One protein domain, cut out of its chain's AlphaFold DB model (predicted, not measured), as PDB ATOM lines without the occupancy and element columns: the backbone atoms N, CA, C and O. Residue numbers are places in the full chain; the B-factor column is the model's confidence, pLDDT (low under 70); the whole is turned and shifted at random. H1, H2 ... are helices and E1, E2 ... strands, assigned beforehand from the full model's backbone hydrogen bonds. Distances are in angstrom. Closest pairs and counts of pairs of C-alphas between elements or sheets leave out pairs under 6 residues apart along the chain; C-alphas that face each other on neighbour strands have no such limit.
ATOM      1  N   MET A 424      88.992 -12.501 -23.207       91.44
ATOM      2  CA  MET A 424      87.858 -11.821 -22.578       91.44
ATOM      3  C   MET A 424      87.931 -10.305 -22.821       91.44
ATOM      4  O   MET A 424      88.859  -9.645 -22.346       91.44
ATOM      5  N   VAL A 425      86.921  -9.774 -23.513       93.06
ATOM      6  CA  VAL A 425      86.739  -8.335 -23.720       93.06
ATOM      7  C   VAL A 425      85.958  -7.741 -22.548       93.06
ATOM      8  O   VAL A 425      84.953  -8.318 -22.126       93.06
ATOM      9  N   TYR A 426      86.405  -6.601 -22.023       92.94
ATOM     10  CA  TYR A 426      85.725  -5.874 -20.947       92.94
ATOM     11  C   TYR A 426      85.628  -4.374 -21.233       92.94
ATOM     12  O   TYR A 426      86.327  -3.846 -22.094       92.94
ATOM     13  N   GLY A 427      84.730  -3.697 -20.526       90.75
ATOM     14  CA  GLY A 427      84.433  -2.276 -20.683       90.75
ATOM     15  C   GLY A 427      83.047  -1.944 -20.139       90.75
ATOM     16  O   GLY A 427      82.331  -2.840 -19.672       90.75
ATOM     17  N   ASN A 428      82.665  -0.669 -20.179       85.50
ATOM     18  CA  ASN A 428      81.341  -0.253 -19.725       85.50
ATOM     19  C   ASN A 428      80.239  -0.986 -20.509       85.50
ATOM     20  O   ASN A 428      80.297  -1.059 -21.727       85.50
ATOM     21  N   GLY A 429      79.241  -1.548 -19.825       80.69
ATOM     22  CA  GLY A 429      78.152  -2.294 -20.472       80.69
ATOM     23  C   GLY A 429      78.529  -3.689 -20.995       80.69
ATOM     24  O   GLY A 429      77.693  -4.354 -21.618       80.69
ATOM     25  N   CYS A 430      79.749  -4.179 -20.734       84.06
ATOM     26  CA  CYS A 430      80.147  -5.522 -21.150       84.06
ATOM     27  C   CYS A 430      79.328  -6.621 -20.441       84.06
ATOM     28  O   CYS A 430      78.931  -6.513 -19.279       84.06
ATOM     29  N   LYS A 431      79.076  -7.725 -21.152       81.69
ATOM     30  CA  LYS A 431      78.332  -8.887 -20.636       81.69
ATOM     31  C   LYS A 431      79.293 -10.027 -20.278       81.69
ATOM     32  O   LYS A 431      80.427 -10.094 -20.741       81.69
ATOM     33  N   GLY A 432      78.829 -10.978 -19.466       80.25
ATOM     34  CA  GLY A 432      79.539 -12.240 -19.232       80.25
ATOM     35  C   GLY A 432      80.493 -12.246 -18.032       80.25
ATOM     36  O   GLY A 432      80.110 -11.911 -16.908       80.25
ATOM     37  N   ASN A 433      81.717 -12.743 -18.244       84.12
ATOM     38  CA  ASN A 433      82.625 -13.141 -17.157       84.12
ATOM     39  C   ASN A 433      83.120 -11.955 -16.324       84.12
ATOM     40  O   ASN A 433      83.200 -12.084 -15.102       84.12
ATOM     41  N   TYR A 434      83.392 -10.811 -16.962       90.00
ATOM     42  CA  TYR A 434      83.751  -9.582 -16.255       90.00
ATOM     43  C   TYR A 434      82.659  -9.199 -15.256       90.00
ATOM     44  O   TYR A 434      82.941  -9.064 -14.072       90.00
ATOM     45  N   GLN A 435      81.395  -9.153 -15.689       87.56
ATOM     46  CA  GLN A 435      80.279  -8.775 -14.820       87.56
ATOM     47  C   GLN A 435      80.082  -9.745 -13.648       87.56
ATOM     48  O   GLN A 435      79.712  -9.339 -12.547       87.56
ATOM     49  N   THR A 436      80.376 -11.030 -13.860       87.00
ATOM     50  CA  THR A 436      80.351 -12.035 -12.786       87.00
ATOM     51  C   THR A 436      81.467 -11.776 -11.769       87.00
ATOM     52  O   THR A 436      81.215 -11.802 -10.563       87.00
ATOM     53  N   LEU A 437      82.682 -11.482 -12.246       88.00
ATOM     54  CA  LEU A 437      83.829 -11.141 -11.402       88.00
ATOM     55  C   LEU A 437      83.604  -9.823 -10.651       88.00
ATOM     56  O   LEU A 437      83.832  -9.781  -9.446       88.00
ATOM     57  N   ARG A 438      83.072  -8.797 -11.323       90.31
ATOM     58  CA  ARG A 438      82.652  -7.524 -10.730       90.31
ATOM     59  C   ARG A 438      81.619  -7.751  -9.636       90.31
ATOM     60  O   ARG A 438      81.815  -7.331  -8.505       90.31
ATOM     61  N   THR A 439      80.564  -8.511  -9.921       88.19
ATOM     62  CA  THR A 439      79.539  -8.856  -8.922       88.19
ATOM     63  C   THR A 439      80.154  -9.543  -7.700       88.19
ATOM     64  O   THR A 439      79.775  -9.252  -6.568       88.19
ATOM     65  N   PHE A 440      81.121 -10.441  -7.901       87.31
ATOM     66  CA  PHE A 440      81.838 -11.090  -6.804       87.31
ATOM     67  C   PHE A 440      82.708 -10.102  -6.016       87.31
ATOM     68  O   PHE A 440      82.634 -10.077  -4.784       87.31
ATOM     69  N   ALA A 441      83.486  -9.270  -6.713       88.31
ATOM     70  CA  ALA A 441      84.317  -8.221  -6.132       88.31
ATOM     71  C   ALA A 441      83.474  -7.282  -5.260       88.31
ATOM     72  O   ALA A 441      83.820  -7.026  -4.109       88.31
ATOM     73  N   LEU A 442      82.298  -6.880  -5.744       87.38
ATOM     74  CA  LEU A 442      81.377  -5.982  -5.048       87.38
ATOM     75  C   LEU A 442      80.561  -6.652  -3.938       87.38
ATOM     76  O   LEU A 442      80.214  -5.975  -2.980       87.38
ATOM     77  N   LYS A 443      80.379  -7.979  -3.932       88.00
ATOM     78  CA  LYS A 443      79.636  -8.683  -2.859       88.00
ATOM     79  C   LYS A 443      80.495  -9.282  -1.745       88.00
ATOM     80  O   LYS A 443      80.020  -9.459  -0.630       88.00
ATOM     81  N   THR A 444      81.757  -9.613  -2.009       85.94
ATOM     82  CA  THR A 444      82.602 -10.359  -1.048       85.94
ATOM     83  C   THR A 444      83.573  -9.468  -0.274       85.94
ATOM     84  O   THR A 444      84.117  -8.520  -0.822       85.94
ATOM     85  N   LEU A 445      83.798  -9.727   1.016       87.25
ATOM     86  CA  LEU A 445      84.717  -8.913   1.840       87.25
ATOM     87  C   LEU A 445      86.166  -9.412   1.799       87.25
ATOM     88  O   LEU A 445      87.092  -8.688   2.164       87.25
ATOM     89  N   VAL A 446      86.351 -10.661   1.377       89.62
ATOM     90  CA  VAL A 446      87.642 -11.334   1.331       89.62
ATOM     91  C   VAL A 446      87.817 -11.961  -0.042       89.62
ATOM     92  O   VAL A 446      86.932 -12.683  -0.500       89.62
ATOM     93  N   PHE A 447      88.965 -11.715  -0.666       93.06
ATOM     94  CA  PHE A 447      89.347 -12.341  -1.926       93.06
ATOM     95  C   PHE A 447      90.684 -13.080  -1.777       93.06
ATOM     96  O   PHE A 447      91.558 -12.628  -1.029       93.06
ATOM     97  N   PRO A 448      90.874 -14.231  -2.440       92.81
ATOM     98  CA  PRO A 448      92.157 -14.920  -2.414       92.81
ATOM     99  C   PRO A 448      93.277 -14.092  -3.053       92.81
ATOM    100  O   PRO A 448      93.158 -13.672  -4.196       92.81
ATOM    101  N   GLU A 449      94.389 -13.912  -2.341       93.75
ATOM    102  CA  GLU A 449      95.606 -13.310  -2.890       93.75
ATOM    103  C   GLU A 449      96.388 -14.373  -3.669       93.75
ATOM    104  O   GLU A 449      97.261 -15.066  -3.122       93.75
ATOM    105  N   TYR A 450      96.040 -14.536  -4.946       92.25
ATOM    106  CA  TYR A 450      96.577 -15.588  -5.803       92.25
ATOM    107  C   TYR A 450      97.259 -15.013  -7.048       92.25
ATOM    108  O   TYR A 450      96.694 -14.198  -7.783       92.25
ATOM    109  N   LYS A 451      98.490 -15.468  -7.301       92.12
ATOM    110  CA  LYS A 451      99.262 -15.074  -8.483       92.12
ATOM    111  C   LYS A 451      98.835 -15.906  -9.687       92.12
ATOM    112  O   LYS A 451      99.020 -17.118  -9.701       92.12
ATOM    113  N   ASN A 452      98.306 -15.227 -10.693       94.44
ATOM    114  CA  ASN A 452      98.026 -15.750 -12.020       94.44
ATOM    115  C   ASN A 452      98.204 -14.658 -13.086       94.44
ATOM    116  O   ASN A 452      98.305 -13.477 -12.748       94.44
ATOM    117  N   GLN A 453      98.233 -15.062 -14.353       93.44
ATOM    118  CA  GLN A 453      98.359 -14.190 -15.519       93.44
ATOM    119  C   GLN A 453      97.290 -14.528 -16.548       93.44
ATOM    120  O   GLN A 453      97.113 -15.695 -16.917       93.44
ATOM    121  N   ARG A 454      96.576 -13.510 -17.023       94.25
ATOM    122  CA  ARG A 454      95.559 -13.666 -18.058       94.25
ATOM    123  C   ARG A 454      95.679 -12.590 -19.114       94.25
ATOM    124  O   ARG A 454      95.853 -11.420 -18.786       94.25
ATOM    125  N   SER A 455      95.500 -12.994 -20.363       94.38
ATOM    126  CA  SER A 455      95.253 -12.045 -21.442       94.38
ATOM    127  C   SER A 455      93.829 -11.522 -21.329       94.38
ATOM    128  O   SER A 455      92.880 -12.289 -21.150       94.38
ATOM    129  N   MET A 456      93.689 -10.207 -21.411       93.00
ATOM    130  CA  MET A 456      92.413  -9.504 -21.431       93.00
ATOM    131  C   MET A 456      92.490  -8.393 -22.464       93.00
ATOM    132  O   MET A 456      93.584  -7.995 -22.870       93.00
ATOM    133  N   LEU A 457      91.329  -7.908 -22.888       94.12
ATOM    134  CA  LEU A 457      91.259  -6.844 -23.870       94.12
ATOM    135  C   LEU A 457      90.227  -5.805 -23.443       94.12
ATOM    136  O   LEU A 457      89.037  -6.099 -23.339       94.12
ATOM    137  N   TYR A 458      90.688  -4.587 -23.178       94.50
ATOM    138  CA  TYR A 458      89.783  -3.470 -22.943       94.50
ATOM    139  C   TYR A 458      89.096  -3.061 -24.250       94.50
ATOM    140  O   TYR A 458      89.731  -3.038 -25.304       94.50
ATOM    141  N   ILE A 459      87.812  -2.707 -24.192       93.62
ATOM    142  CA  ILE A 459      87.023  -2.357 -25.377       93.62
ATOM    143  C   ILE A 459      87.613  -1.173 -26.149       93.62
ATOM    144  O   ILE A 459      87.643  -1.216 -27.374       93.62
ATOM    145  N   VAL A 486      97.114  -9.477 -17.089       90.88
ATOM    146  CA  VAL A 486      96.307  -9.097 -15.936       90.88
ATOM    147  C   VAL A 486      96.328 -10.203 -14.890       90.88
ATOM    148  O   VAL A 486      96.070 -11.376 -15.178       90.88
ATOM    149  N   ASN A 487      96.590  -9.819 -13.644       94.00
ATOM    150  CA  ASN A 487      96.348 -10.675 -12.496       94.00
ATOM    151  C   ASN A 487      94.883 -10.550 -12.047       94.00
ATOM    152  O   ASN A 487      94.387  -9.443 -11.849       94.00
ATOM    153  N   THR A 488      94.188 -11.675 -11.844       93.12
ATOM    154  CA  THR A 488      92.763 -11.655 -11.467       93.12
ATOM    155  C   THR A 488      92.540 -10.993 -10.104       93.12
ATOM    156  O   THR A 488      91.556 -10.282  -9.922       93.12
ATOM    157  N   THR A 489      93.445 -11.213  -9.146       93.25
ATOM    158  CA  THR A 489      93.373 -10.583  -7.820       93.25
ATOM    159  C   THR A 489      93.526  -9.069  -7.930       93.25
ATOM    160  O   THR A 489      92.739  -8.337  -7.339       93.25
ATOM    161  N   GLU A 490      94.491  -8.598  -8.723       93.12
ATOM    162  CA  GLU A 490      94.699  -7.168  -8.974       93.12
ATOM    163  C   GLU A 490      93.502  -6.536  -9.685       93.12
ATOM    164  O   GLU A 490      93.054  -5.464  -9.311       93.12
ATOM    165  N   MET A 491      92.908  -7.227 -10.652       92.94
ATOM    166  CA  MET A 491      91.681  -6.766 -11.295       92.94
ATOM    167  C   MET A 491      90.527  -6.612 -10.309       92.94
ATOM    168  O   MET A 491      89.848  -5.592 -10.308       92.94
ATOM    169  N   VAL A 492      90.325  -7.595  -9.432       94.12
ATOM    170  CA  VAL A 492      89.317  -7.511  -8.369       94.12
ATOM    171  C   VAL A 492      89.627  -6.376  -7.393       94.12
ATOM    172  O   VAL A 492      88.704  -5.700  -6.945       94.12
ATOM    173  N   ARG A 493      90.910  -6.140  -7.092       93.81
ATOM    174  CA  ARG A 493      91.373  -5.009  -6.284       93.81
ATOM    175  C   ARG A 493      91.021  -3.678  -6.929       93.81
ATOM    176  O   ARG A 493      90.358  -2.886  -6.274       93.81
ATOM    177  N   GLN A 494      91.364  -3.478  -8.199       92.75
ATOM    178  CA  GLN A 494      91.026  -2.257  -8.931       92.75
ATOM    179  C   GLN A 494      89.509  -2.053  -9.010       92.75
ATOM    180  O   GLN A 494      89.030  -0.971  -8.696       92.75
ATOM    181  N   ILE A 495      88.726  -3.093  -9.322       92.62
ATOM    182  CA  ILE A 495      87.254  -3.010  -9.320       92.62
ATOM    183  C   ILE A 495      86.737  -2.572  -7.943       92.62
ATOM    184  O   ILE A 495      85.907  -1.670  -7.846       92.62
ATOM    185  N   ALA A 496      87.227  -3.189  -6.864       91.00
ATOM    186  CA  ALA A 496      86.827  -2.829  -5.510       91.00
ATOM    187  C   ALA A 496      87.225  -1.382  -5.165       91.00
ATOM    188  O   ALA A 496      86.396  -0.644  -4.640       91.00
ATOM    189  N   GLU A 497      88.447  -0.961  -5.499       91.12
ATOM    190  CA  GLU A 497      88.953   0.397  -5.273       91.12
ATOM    191  C   GLU A 497      88.126   1.456  -6.013       91.12
ATOM    192  O   GLU A 497      87.702   2.427  -5.386       91.12
ATOM    193  N   GLN A 498      87.827   1.243  -7.300       86.62
ATOM    194  CA  GLN A 498      87.022   2.169  -8.112       86.62
ATOM    195  C   GLN A 498      85.579   2.298  -7.608       86.62
ATOM    196  O   GLN A 498      84.964   3.351  -7.744       86.62
ATOM    197  N   ASN A 499      85.057   1.262  -6.948       86.81
ATOM    198  CA  ASN A 499      83.739   1.285  -6.308       86.81
ATOM    199  C   ASN A 499      83.810   1.638  -4.806       86.81
ATOM    200  O   ASN A 499      82.859   1.398  -4.062       86.81
ATOM    201  N   GLY A 500      84.944   2.157  -4.317       86.00
ATOM    202  CA  GLY A 500      85.112   2.594  -2.924       86.00
ATOM    203  C   GLY A 500      85.046   1.471  -1.880       86.00
ATOM    204  O   GLY A 500      84.898   1.728  -0.679       86.00
ATOM    205  N   LYS A 501      85.163   0.212  -2.306       87.06
ATOM    206  CA  LYS A 501      85.018  -0.967  -1.460       87.06
ATOM    207  C   LYS A 501      86.348  -1.388  -0.840       87.06
ATOM    208  O   LYS A 501      87.313  -1.727  -1.520       87.06
ATOM    209  N   LYS A 502      86.368  -1.499   0.492       84.75
ATOM    210  CA  LYS A 502      87.505  -2.071   1.228       84.75
ATOM    211  C   LYS A 502      87.448  -3.596   1.201       84.75
ATOM    212  O   LYS A 502      86.664  -4.204   1.927       84.75
ATOM    213  N   MET A 503      88.309  -4.209   0.398       88.38
ATOM    214  CA  MET A 503      88.446  -5.660   0.300       88.38
ATOM    215  C   MET A 503      89.727  -6.139   0.989       88.38
ATOM    216  O   MET A 503      90.777  -5.509   0.875       88.38
ATOM    217  N   ARG A 504      89.652  -7.257   1.721       90.88
ATOM    218  CA  ARG A 504      90.835  -7.907   2.303       90.88
ATOM    219  C   ARG A 504      91.312  -9.031   1.399       90.88
ATOM    220  O   ARG A 504      90.527  -9.889   1.008       90.88
ATOM    221  N   PHE A 505      92.608  -9.069   1.140       92.81
ATOM    222  CA  PHE A 505      93.223 -10.141   0.373       92.81
ATOM    223  C   PHE A 505      93.924 -11.120   1.312       92.81
ATOM    224  O   PHE A 505      94.556 -10.710   2.286       92.81
ATOM    225  N   THR A 506      93.756 -12.425   1.082       91.38
ATOM    226  CA  THR A 506      94.314 -13.460   1.967       91.38
ATOM    227  C   THR A 506      94.894 -14.635   1.200       91.38
ATOM    228  O   THR A 506      94.317 -15.110   0.225       91.38
ATOM    229  N   HIS A 507      96.008 -15.170   1.694       93.38
ATOM    230  CA  HIS A 507      96.627 -16.381   1.157       93.38
ATOM    231  C   HIS A 507      95.999 -17.680   1.684       93.38
ATOM    232  O   HIS A 507      96.377 -18.759   1.230       93.38
ATOM    233  N   LEU A 508      95.042 -17.605   2.621       90.38
ATOM    234  CA  LEU A 508      94.448 -18.774   3.287       90.38
ATOM    235  C   LEU A 508      93.884 -19.804   2.294       90.38
ATOM    236  O   LEU A 508      94.003 -21.011   2.500       90.38
ATOM    237  N   PHE A 509      93.307 -19.334   1.189       89.19
ATOM    238  CA  PHE A 509      92.675 -20.190   0.188       89.19
ATOM    239  C   PHE A 509      93.647 -20.704  -0.882       89.19
ATOM    240  O   PHE A 509      93.255 -21.526  -1.705       89.19
ATOM    241  N   ASN A 510      94.915 -20.278  -0.881       91.19
ATOM    242  CA  ASN A 510      95.841 -20.560  -1.982       91.19
ATOM    243  C   ASN A 510      96.112 -22.052  -2.170       91.19
ATOM    244  O   ASN A 510      96.206 -22.514  -3.308       91.19
ATOM    245  N   LEU A 511      96.207 -22.812  -1.074       88.38
ATOM    246  CA  LEU A 511      96.377 -24.263  -1.141       88.38
ATOM    247  C   LEU A 511      95.145 -24.934  -1.763       88.38
ATOM    248  O   LEU A 511      95.284 -25.749  -2.671       88.38
ATOM    249  N   ALA A 512      93.945 -24.534  -1.332       87.62
ATOM    250  CA  ALA A 512      92.691 -25.047  -1.876       87.62
ATOM    251  C   ALA A 512      92.525 -24.692  -3.363       87.62
ATOM    252  O   ALA A 512      92.120 -25.540  -4.152       87.62
ATOM    253  N   ILE A 513      92.897 -23.473  -3.763       89.56
ATOM    254  CA  ILE A 513      92.859 -23.020  -5.161       89.56
ATOM    255  C   ILE A 513      93.834 -23.827  -6.017       89.56
ATOM    256  O   ILE A 513      93.451 -24.312  -7.079       89.56
ATOM    257  N   ARG A 514      95.071 -24.020  -5.543       87.31
ATOM    258  CA  ARG A 514      96.109 -24.773  -6.261       87.31
ATOM    259  C   ARG A 514      95.721 -26.235  -6.487       87.31
ATOM    260  O   ARG A 514      96.023 -26.775  -7.544       87.31
ATOM    261  N   LEU A 515      95.075 -26.865  -5.507       87.75
ATOM    262  CA  LEU A 515      94.679 -28.274  -5.577       87.75
ATOM    263  C   LEU A 515      93.286 -28.486  -6.191       87.75
ATOM    264  O   LEU A 515      92.882 -29.627  -6.398       87.75
ATOM    265  N   SER A 516      92.533 -27.417  -6.477       84.06
ATOM    266  CA  SER A 516      91.154 -27.530  -6.953       84.06
ATOM    267  C   SER A 516      91.090 -28.144  -8.359       84.06
ATOM    268  O   SER A 516      91.602 -27.554  -9.315       84.06
ATOM    269  N   PRO A 517      90.388 -29.278  -8.550       80.56
ATOM    270  CA  PRO A 517      90.158 -29.832  -9.881       80.56
ATOM    271  C   PRO A 517      89.052 -29.083 -10.645       80.56
ATOM    272  O   PRO A 517      88.822 -29.357 -11.820       80.56
ATOM    273  N   MET A 518      88.351 -28.142  -9.997       80.50
ATOM    274  CA  MET A 518      87.161 -27.497 -10.548       80.50
ATOM    275  C   MET A 518      87.493 -26.546 -11.704       80.50
ATOM    276  O   MET A 518      88.325 -25.644 -11.581       80.50
ATOM    277  N   ASN A 519      86.747 -26.677 -12.806       81.38
ATOM    278  CA  ASN A 519      86.896 -25.819 -13.985       81.38
ATOM    279  C   ASN A 519      86.673 -24.334 -13.680       81.38
ATOM    280  O   ASN A 519      87.341 -23.494 -14.271       81.38
ATOM    281  N   ILE A 520      85.770 -24.000 -12.753       80.44
ATOM    282  CA  ILE A 520      85.514 -22.608 -12.354       80.44
ATOM    283  C   ILE A 520      86.766 -22.005 -11.703       80.44
ATOM    284  O   ILE A 520      87.181 -20.916 -12.080       80.44
ATOM    285  N   THR A 521      87.422 -22.739 -10.799       83.56
ATOM    286  CA  THR A 521      88.660 -22.289 -10.149       83.56
ATOM    287  C   THR A 521      89.766 -22.058 -11.173       83.56
ATOM    288  O   THR A 521      90.389 -21.000 -11.168       83.56
ATOM    289  N   LYS A 522      89.953 -22.993 -12.115       85.75
ATOM    290  CA  LYS A 522      90.917 -22.843 -13.220       85.75
ATOM    291  C   LYS A 522      90.579 -21.655 -14.123       85.75
ATOM    292  O   LYS A 522      91.468 -20.904 -14.502       85.75
ATOM    293  N   LYS A 523      89.296 -21.438 -14.413       84.81
ATOM    294  CA  LYS A 523      88.821 -20.295 -15.198       84.81
ATOM    295  C   LYS A 523      88.998 -18.953 -14.502       84.81
ATOM    296  O   LYS A 523      88.930 -17.963 -15.207       84.81
ATOM    297  N   VAL A 524      89.171 -18.877 -13.185       85.62
ATOM    298  CA  VAL A 524      89.345 -17.597 -12.468       85.62
ATOM    299  C   VAL A 524      90.810 -17.372 -12.095       85.62
ATOM    300  O   VAL A 524      91.345 -16.293 -12.338       85.62
ATOM    301  N   PHE A 525      91.464 -18.398 -11.552       89.56
ATOM    302  CA  PHE A 525      92.804 -18.325 -10.960       89.56
ATOM    303  C   PHE A 525      93.886 -19.037 -11.777       89.56
ATOM    304  O   PHE A 525      95.055 -19.007 -11.405       89.56
ATOM    305  N   GLY A 526      93.528 -19.697 -12.875       89.44
ATOM    306  CA  GLY A 526      94.499 -20.292 -13.783       89.44
ATOM    307  C   GLY A 526      95.193 -19.252 -14.663       89.44
ATOM    308  O   GLY A 526      94.666 -18.159 -14.898       89.44
ATOM    309  N   ASN A 527      96.376 -19.615 -15.162       92.81
ATOM    310  CA  ASN A 527      97.083 -18.837 -16.175       92.81
ATOM    311  C   ASN A 527      96.507 -19.164 -17.546       92.81
ATOM    312  O   ASN A 527      96.520 -20.335 -17.907       92.81
ATOM    313  N   LEU A 528      96.026 -18.176 -18.294       94.62
ATOM    314  CA  LEU A 528      95.589 -18.357 -19.680       94.62
ATOM    315  C   LEU A 528      95.977 -17.118 -20.479       94.62
ATOM    316  O   LEU A 528      95.316 -16.083 -20.355       94.62
ATOM    317  N   THR A 529      97.050 -17.220 -21.254       94.81
ATOM    318  CA  THR A 529      97.646 -16.080 -21.954       94.81
ATOM    319  C   THR A 529      97.814 -16.349 -23.442       94.81
ATOM    320  O   THR A 529      98.030 -17.485 -23.853       94.81
ATOM    321  N   TYR A 530      97.734 -15.296 -24.241       92.94
ATOM    322  CA  TYR A 530      98.353 -15.219 -25.554       92.94
ATOM    323  C   TYR A 530      99.794 -14.750 -25.410       92.94
ATOM    324  O   TYR A 530     100.101 -13.953 -24.530       92.94
ATOM    325  N   GLU A 531     100.672 -15.195 -26.295       90.19
ATOM    326  CA  GLU A 531     101.961 -14.542 -26.498       90.19
ATOM    327  C   GLU A 531     101.793 -13.050 -26.852       90.19
ATOM    328  O   GLU A 531     100.901 -12.682 -27.612       90.19
ATOM    329  N   ILE A 532     102.644 -12.186 -26.284       82.50
ATOM    330  CA  ILE A 532     102.613 -10.723 -26.452       82.50
ATOM    331  C   ILE A 532     103.169 -10.354 -27.837       82.50
ATOM    332  O   ILE A 532     104.345 -10.028 -27.967       82.50
ATOM    333  N   VAL A 533     102.330 -10.460 -28.872       80.00
ATOM    334  CA  VAL A 533     102.670 -10.103 -30.264       80.00
ATOM    335  C   VAL A 533     101.744  -9.041 -30.854       80.00
ATOM    336  O   VAL A 533     102.229  -8.047 -31.376       80.00
ATOM    337  N   ASP A 534     100.426  -9.213 -30.740       80.25
ATOM    338  CA  ASP A 534      99.436  -8.317 -31.350       80.25
ATOM    339  C   ASP A 534      98.806  -7.415 -30.261       80.25
ATOM    340  O   ASP A 534      97.639  -7.568 -29.886       80.25
ATOM    341  N   THR A 535      99.611  -6.530 -29.661       78.12
ATOM    342  CA  THR A 535      99.203  -5.706 -28.509       78.12
ATOM    343  C   THR A 535      98.682  -4.324 -28.888       78.12
ATOM    344  O   THR A 535      99.107  -3.720 -29.871       78.12
ATOM    345  N   VAL A 536      97.792  -3.785 -28.048       75.56
ATOM    346  CA  VAL A 536      97.398  -2.366 -28.067       75.56
ATOM    347  C   VAL A 536      97.437  -1.793 -26.659       75.56
ATOM    348  O   VAL A 536      96.861  -2.366 -25.735       75.56
ATOM    349  N   GLY A 537      98.122  -0.657 -26.515       71.50
ATOM    350  CA  GLY A 537      98.384   0.004 -25.233       71.50
ATOM    351  C   GLY A 537      97.798   1.411 -25.094       71.50
ATOM    352  O   GLY A 537      98.237   2.141 -24.215       71.50
ATOM    353  N   LYS A 538      96.825   1.816 -25.928       75.56
ATOM    354  CA  LYS A 538      96.235   3.172 -25.876       75.56
ATOM    355  C   LYS A 538      95.610   3.502 -24.515       75.56
ATOM    356  O   LYS A 538      95.634   4.648 -24.074       75.56
ATOM    357  N   TYR A 539      95.062   2.491 -23.849       77.12
ATOM    358  CA  TYR A 539      94.539   2.572 -22.491       77.12
ATOM    359  C   TYR A 539      95.270   1.567 -21.605       77.12
ATOM    360  O   TYR A 539      95.241   0.360 -21.871       77.12
ATOM    361  N   ASP A 540      95.895   2.065 -20.536       84.62
ATOM    362  CA  ASP A 540      96.560   1.216 -19.554       84.62
ATOM    363  C   ASP A 540      95.556   0.406 -18.714       84.62
ATOM    364  O   ASP A 540      94.335   0.620 -18.721       84.62
ATOM    365  N   PHE A 541      96.072  -0.571 -17.971       85.06
ATOM    366  CA  PHE A 541      95.242  -1.462 -17.169       85.06
ATOM    367  C   PHE A 541      94.422  -0.734 -16.090       85.06
ATOM    368  O   PHE A 541      93.258  -1.069 -15.878       85.06
ATOM    369  N   LYS A 542      94.983   0.270 -15.414       85.44
ATOM    370  CA  LYS A 542      94.281   0.970 -14.335       85.44
ATOM    371  C   LYS A 542      93.190   1.876 -14.898       85.44
ATOM    372  O   LYS A 542      92.049   1.800 -14.446       85.44
ATOM    373  N   LYS A 543      93.530   2.668 -15.915       83.69
ATOM    374  CA  LYS A 543      92.617   3.563 -16.627       83.69
ATOM    375  C   LYS A 543      91.473   2.791 -17.275       83.69
ATOM    376  O   LYS A 543      90.322   3.184 -17.145       83.69
ATOM    377  N   SER A 544      91.759   1.646 -17.894       89.12
ATOM    378  CA  SER A 544      90.706   0.818 -18.491       89.12
ATOM    379  C   SER A 544      89.709   0.275 -17.462       89.12
ATOM    380  O   SER A 544      88.519   0.191 -17.763       89.12
ATOM    381  N   ILE A 545      90.148  -0.086 -16.246       88.75
ATOM    382  CA  ILE A 545      89.229  -0.482 -15.163       88.75
ATOM    383  C   ILE A 545      88.464   0.729 -14.631       88.75
ATOM    384  O   ILE A 545      87.257   0.632 -14.439       88.75
ATOM    385  N   GLU A 546      89.129   1.867 -14.446       87.06
ATOM    386  CA  GLU A 546      88.488   3.120 -14.046       87.06
ATOM    387  C   GLU A 546      87.362   3.518 -15.006       87.06
ATOM    388  O   GLU A 546      86.222   3.675 -14.580       87.06
ATOM    389  N   GLU A 547      87.640   3.589 -16.308       85.62
ATOM    390  CA  GLU A 547      86.646   3.946 -17.322       85.62
ATOM    391  C   GLU A 547      85.509   2.919 -17.394       85.62
ATOM    392  O   GLU A 547      84.348   3.285 -17.574       85.62
ATOM    393  N   THR A 548      85.827   1.632 -17.204       86.69
ATOM    394  CA  THR A 548      84.812   0.573 -17.132       86.69
ATOM    395  C   THR A 548      83.865   0.779 -15.952       86.69
ATOM    396  O   THR A 548      82.651   0.688 -16.122       86.69
ATOM    397  N   GLU A 549      84.405   1.048 -14.764       87.94
ATOM    398  CA  GLU A 549      83.636   1.130 -13.520       87.94
ATOM    399  C   GLU A 549      82.922   2.477 -13.348       87.94
ATOM    400  O   GLU A 549      81.827   2.520 -12.793       87.94
ATOM    401  N   GLN A 550      83.481   3.567 -13.878       82.00
ATOM    402  CA  GLN A 550      82.848   4.892 -13.882       82.00
ATOM    403  C   GLN A 550      81.766   5.038 -14.965       82.00
ATOM    404  O   GLN A 550      81.162   6.104 -15.097       82.00
ATOM    405  N   GLY A 551      81.527   3.997 -15.767       75.50
ATOM    406  CA  GLY A 551      80.574   4.049 -16.873       75.50
ATOM    407  C   GLY A 551      81.001   5.009 -17.988       75.50
ATOM    408  O   GLY A 551      80.166   5.473 -18.766       75.50
ATOM    409  N   ILE A 552      82.297   5.333 -18.066       67.25
ATOM    410  CA  ILE A 552      82.833   6.184 -19.119       67.25
ATOM    411  C   ILE A 552      82.863   5.351 -20.390       67.25
ATOM    412  O   ILE A 552      83.665   4.433 -20.560       67.25
ATOM    413  N   ASN A 553      81.999   5.710 -21.328       59.69
ATOM    414  CA  ASN A 553      82.145   5.218 -22.679       59.69
ATOM    415  C   ASN A 553      83.266   6.018 -23.351       59.69
ATOM    416  O   ASN A 553      83.042   7.100 -23.890       59.69
ATOM    417  N   THR A 554      84.482   5.477 -23.342       55.12
ATOM    418  CA  THR A 554      85.659   6.024 -24.046       55.12
ATOM    419  C   THR A 554      85.413   6.306 -25.526       55.12
ATOM    420  O   THR A 554      86.060   7.177 -26.108       55.12
ATOM    421  N   CYS A 555      84.426   5.635 -26.123       50.31
ATOM    422  CA  CYS A 555      83.953   5.896 -27.479       50.31
ATOM    423  C   CYS A 555      83.212   7.243 -27.646       50.31
ATOM    424  O   CYS A 555      82.975   7.639 -28.777       50.31
ATOM    425  N   PHE A 556      82.870   7.972 -26.572       44.91
ATOM    426  CA  PHE A 556      82.183   9.279 -26.636       44.91
ATOM    427  C   PHE A 556      83.085  10.487 -26.380       44.91
ATOM    428  O   PHE A 556      82.637  11.620 -26.558       44.91
ATOM    429  N   ILE A 557      84.331  10.295 -25.940       43.78
ATOM    430  CA  ILE A 557      85.216  11.434 -25.671       43.78
ATOM    431  C   ILE A 557      85.741  11.957 -27.010       43.78
ATOM    432  O   ILE A 557      86.787  11.531 -27.505       43.78
ATOM    433  N   VAL A 558      84.985  12.874 -27.612       35.22
ATOM    434  CA  VAL A 558      85.470  13.748 -28.680       35.22
ATOM    435  C   VAL A 558      86.503  14.663 -28.036       35.22
ATOM    436  O   VAL A 558      86.152  15.577 -27.291       35.22
ATOM    437  N   HIS A 559      87.785  14.418 -28.298       37.97
ATOM    438  CA  HIS A 559      88.778  15.452 -28.052       37.97
ATOM    439  C   HIS A 559      88.443  16.579 -29.028       37.97
ATOM    440  O   HIS A 559      88.591  16.414 -30.239       37.97
ATOM    441  N   GLN A 560      87.942  17.712 -28.529       26.69
ATOM    442  CA  GLN A 560      87.918  18.935 -29.323       26.69
ATOM    443  C   GLN A 560      89.373  19.259 -29.671       26.69
ATOM    444  O   GLN A 560      90.095  19.850 -28.870       26.69
ATOM    445  N   LYS A 561      89.828  18.843 -30.858       32.75
ATOM    446  CA  LYS A 561      91.100  19.312 -31.400       32.75
ATOM    447  C   LYS A 561      90.972  20.821 -31.567       32.75
ATOM    448  O   LYS A 561      90.219  21.315 -32.407       32.75
ATOM    449  N   ILE A 562      91.722  21.553 -30.747       29.06
ATOM    450  CA  ILE A 562      92.076  22.939 -31.020       29.06
ATOM    451  C   ILE A 562      92.692  22.930 -32.418       29.06
ATOM    452  O   ILE A 562      93.738  22.320 -32.637       29.06
ATOM    453  N   LYS A 563      92.015  23.569 -33.377       26.80
ATOM    454  CA  LYS A 563      92.583  23.861 -34.692       26.80
ATOM    455  C   LYS A 563      93.854  24.676 -34.470       26.80
ATOM    456  O   LYS A 563      93.782  25.888 -34.272       26.80
TER     457      LYS A 563
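This is residues 424 to 459 and 486 to 563 of the 567 residues of a protein of Lachnospiraceae bacterium (UniProt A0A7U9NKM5). A small three-helix core, with H1 and H5 each packed on H2 in the middle, lies between two separate short pairs of parallel strands, E1 with E3 on one side and E2 with E4 on the other. H3 and H4 form one end of the elongated shape, and from the other end a tail sticks out with residues 556 to 563. The printed part has 114 residues, with five named helices and five named strands in the order E1 H1 E2 E3 H2 E4 H3 H4 E5 H5, and its class is mixed, helices and strands. It is only just compact, close to loose, with a radius of gyration of the C-alphas of 15.7 A and spans of 59 by 35 by 21 A.

E1, residues 424 to 426, is the parallel neighbour of E3, residues 456 to 458, with N 426 and O 457 3.0 A apart, within hydrogen-bond range. H1, residues 433 to 443, touches H2, residues 488 to 498, at a steep tilt of 60 degrees, the same way; their closest C-alphas are those of Ala 441 and Val 492, 5.5 A apart. E2, residues 446 to 448, is the parallel neighbour of E4, residues 504 to 506, with N 447 and O 504 2.9 A apart, within hydrogen-bond range. H2 and E4 are near each other, with 5 pairs of C-alphas within 10 A. H3, residues 510 to 515, and H4, residues 519 to 525, are close but not clearly touching; the C-alphas of Ile 513 and Thr 521 are closest, at 6.6 A. H4 is also close to H2 but not clearly touching it, the closest C-alphas being those of Phe 525 and Thr 488 at 6.7 A. E5, residues 528 to 530, pairs with no named strand. H5, residues 541 to 549, touches H2 at a steep tilt of 53 degrees, the same way, closest at the C-alphas of Glu 546 and Gln 498, 6.2 A apart. H1 and H5 are apart. In H1, H2, H3, H4 and H5 every O i to N i+4 pair is within hydrogen-bond range.

E1 begins at C-alpha 424, (87.858, -11.821, -22.578). H1 and H2 are each 15.3 A long from first to last C-alpha, H5 12.4 A and H4 10.0 A. H2 begins at C-alpha 488, (92.763, -11.655, -11.467), and H5 ends at C-alpha 549, (83.636, 1.130, -13.520).

The C-alphas of Leu 515 and Lys 563, the two farthest apart, are 59.8 A apart. Residues 460 to 485 are not printed, and C-alphas 459 and 486 are 14.9 A apart across this cut. Of the links that are printed whole, none is long. Residues 515 to 520 and 556 to 563 stand free; without them the body spans 40 by 33 by 20 A. The mean pLDDT of the printed part is 83.2, and residues 552 to 563 are under 70.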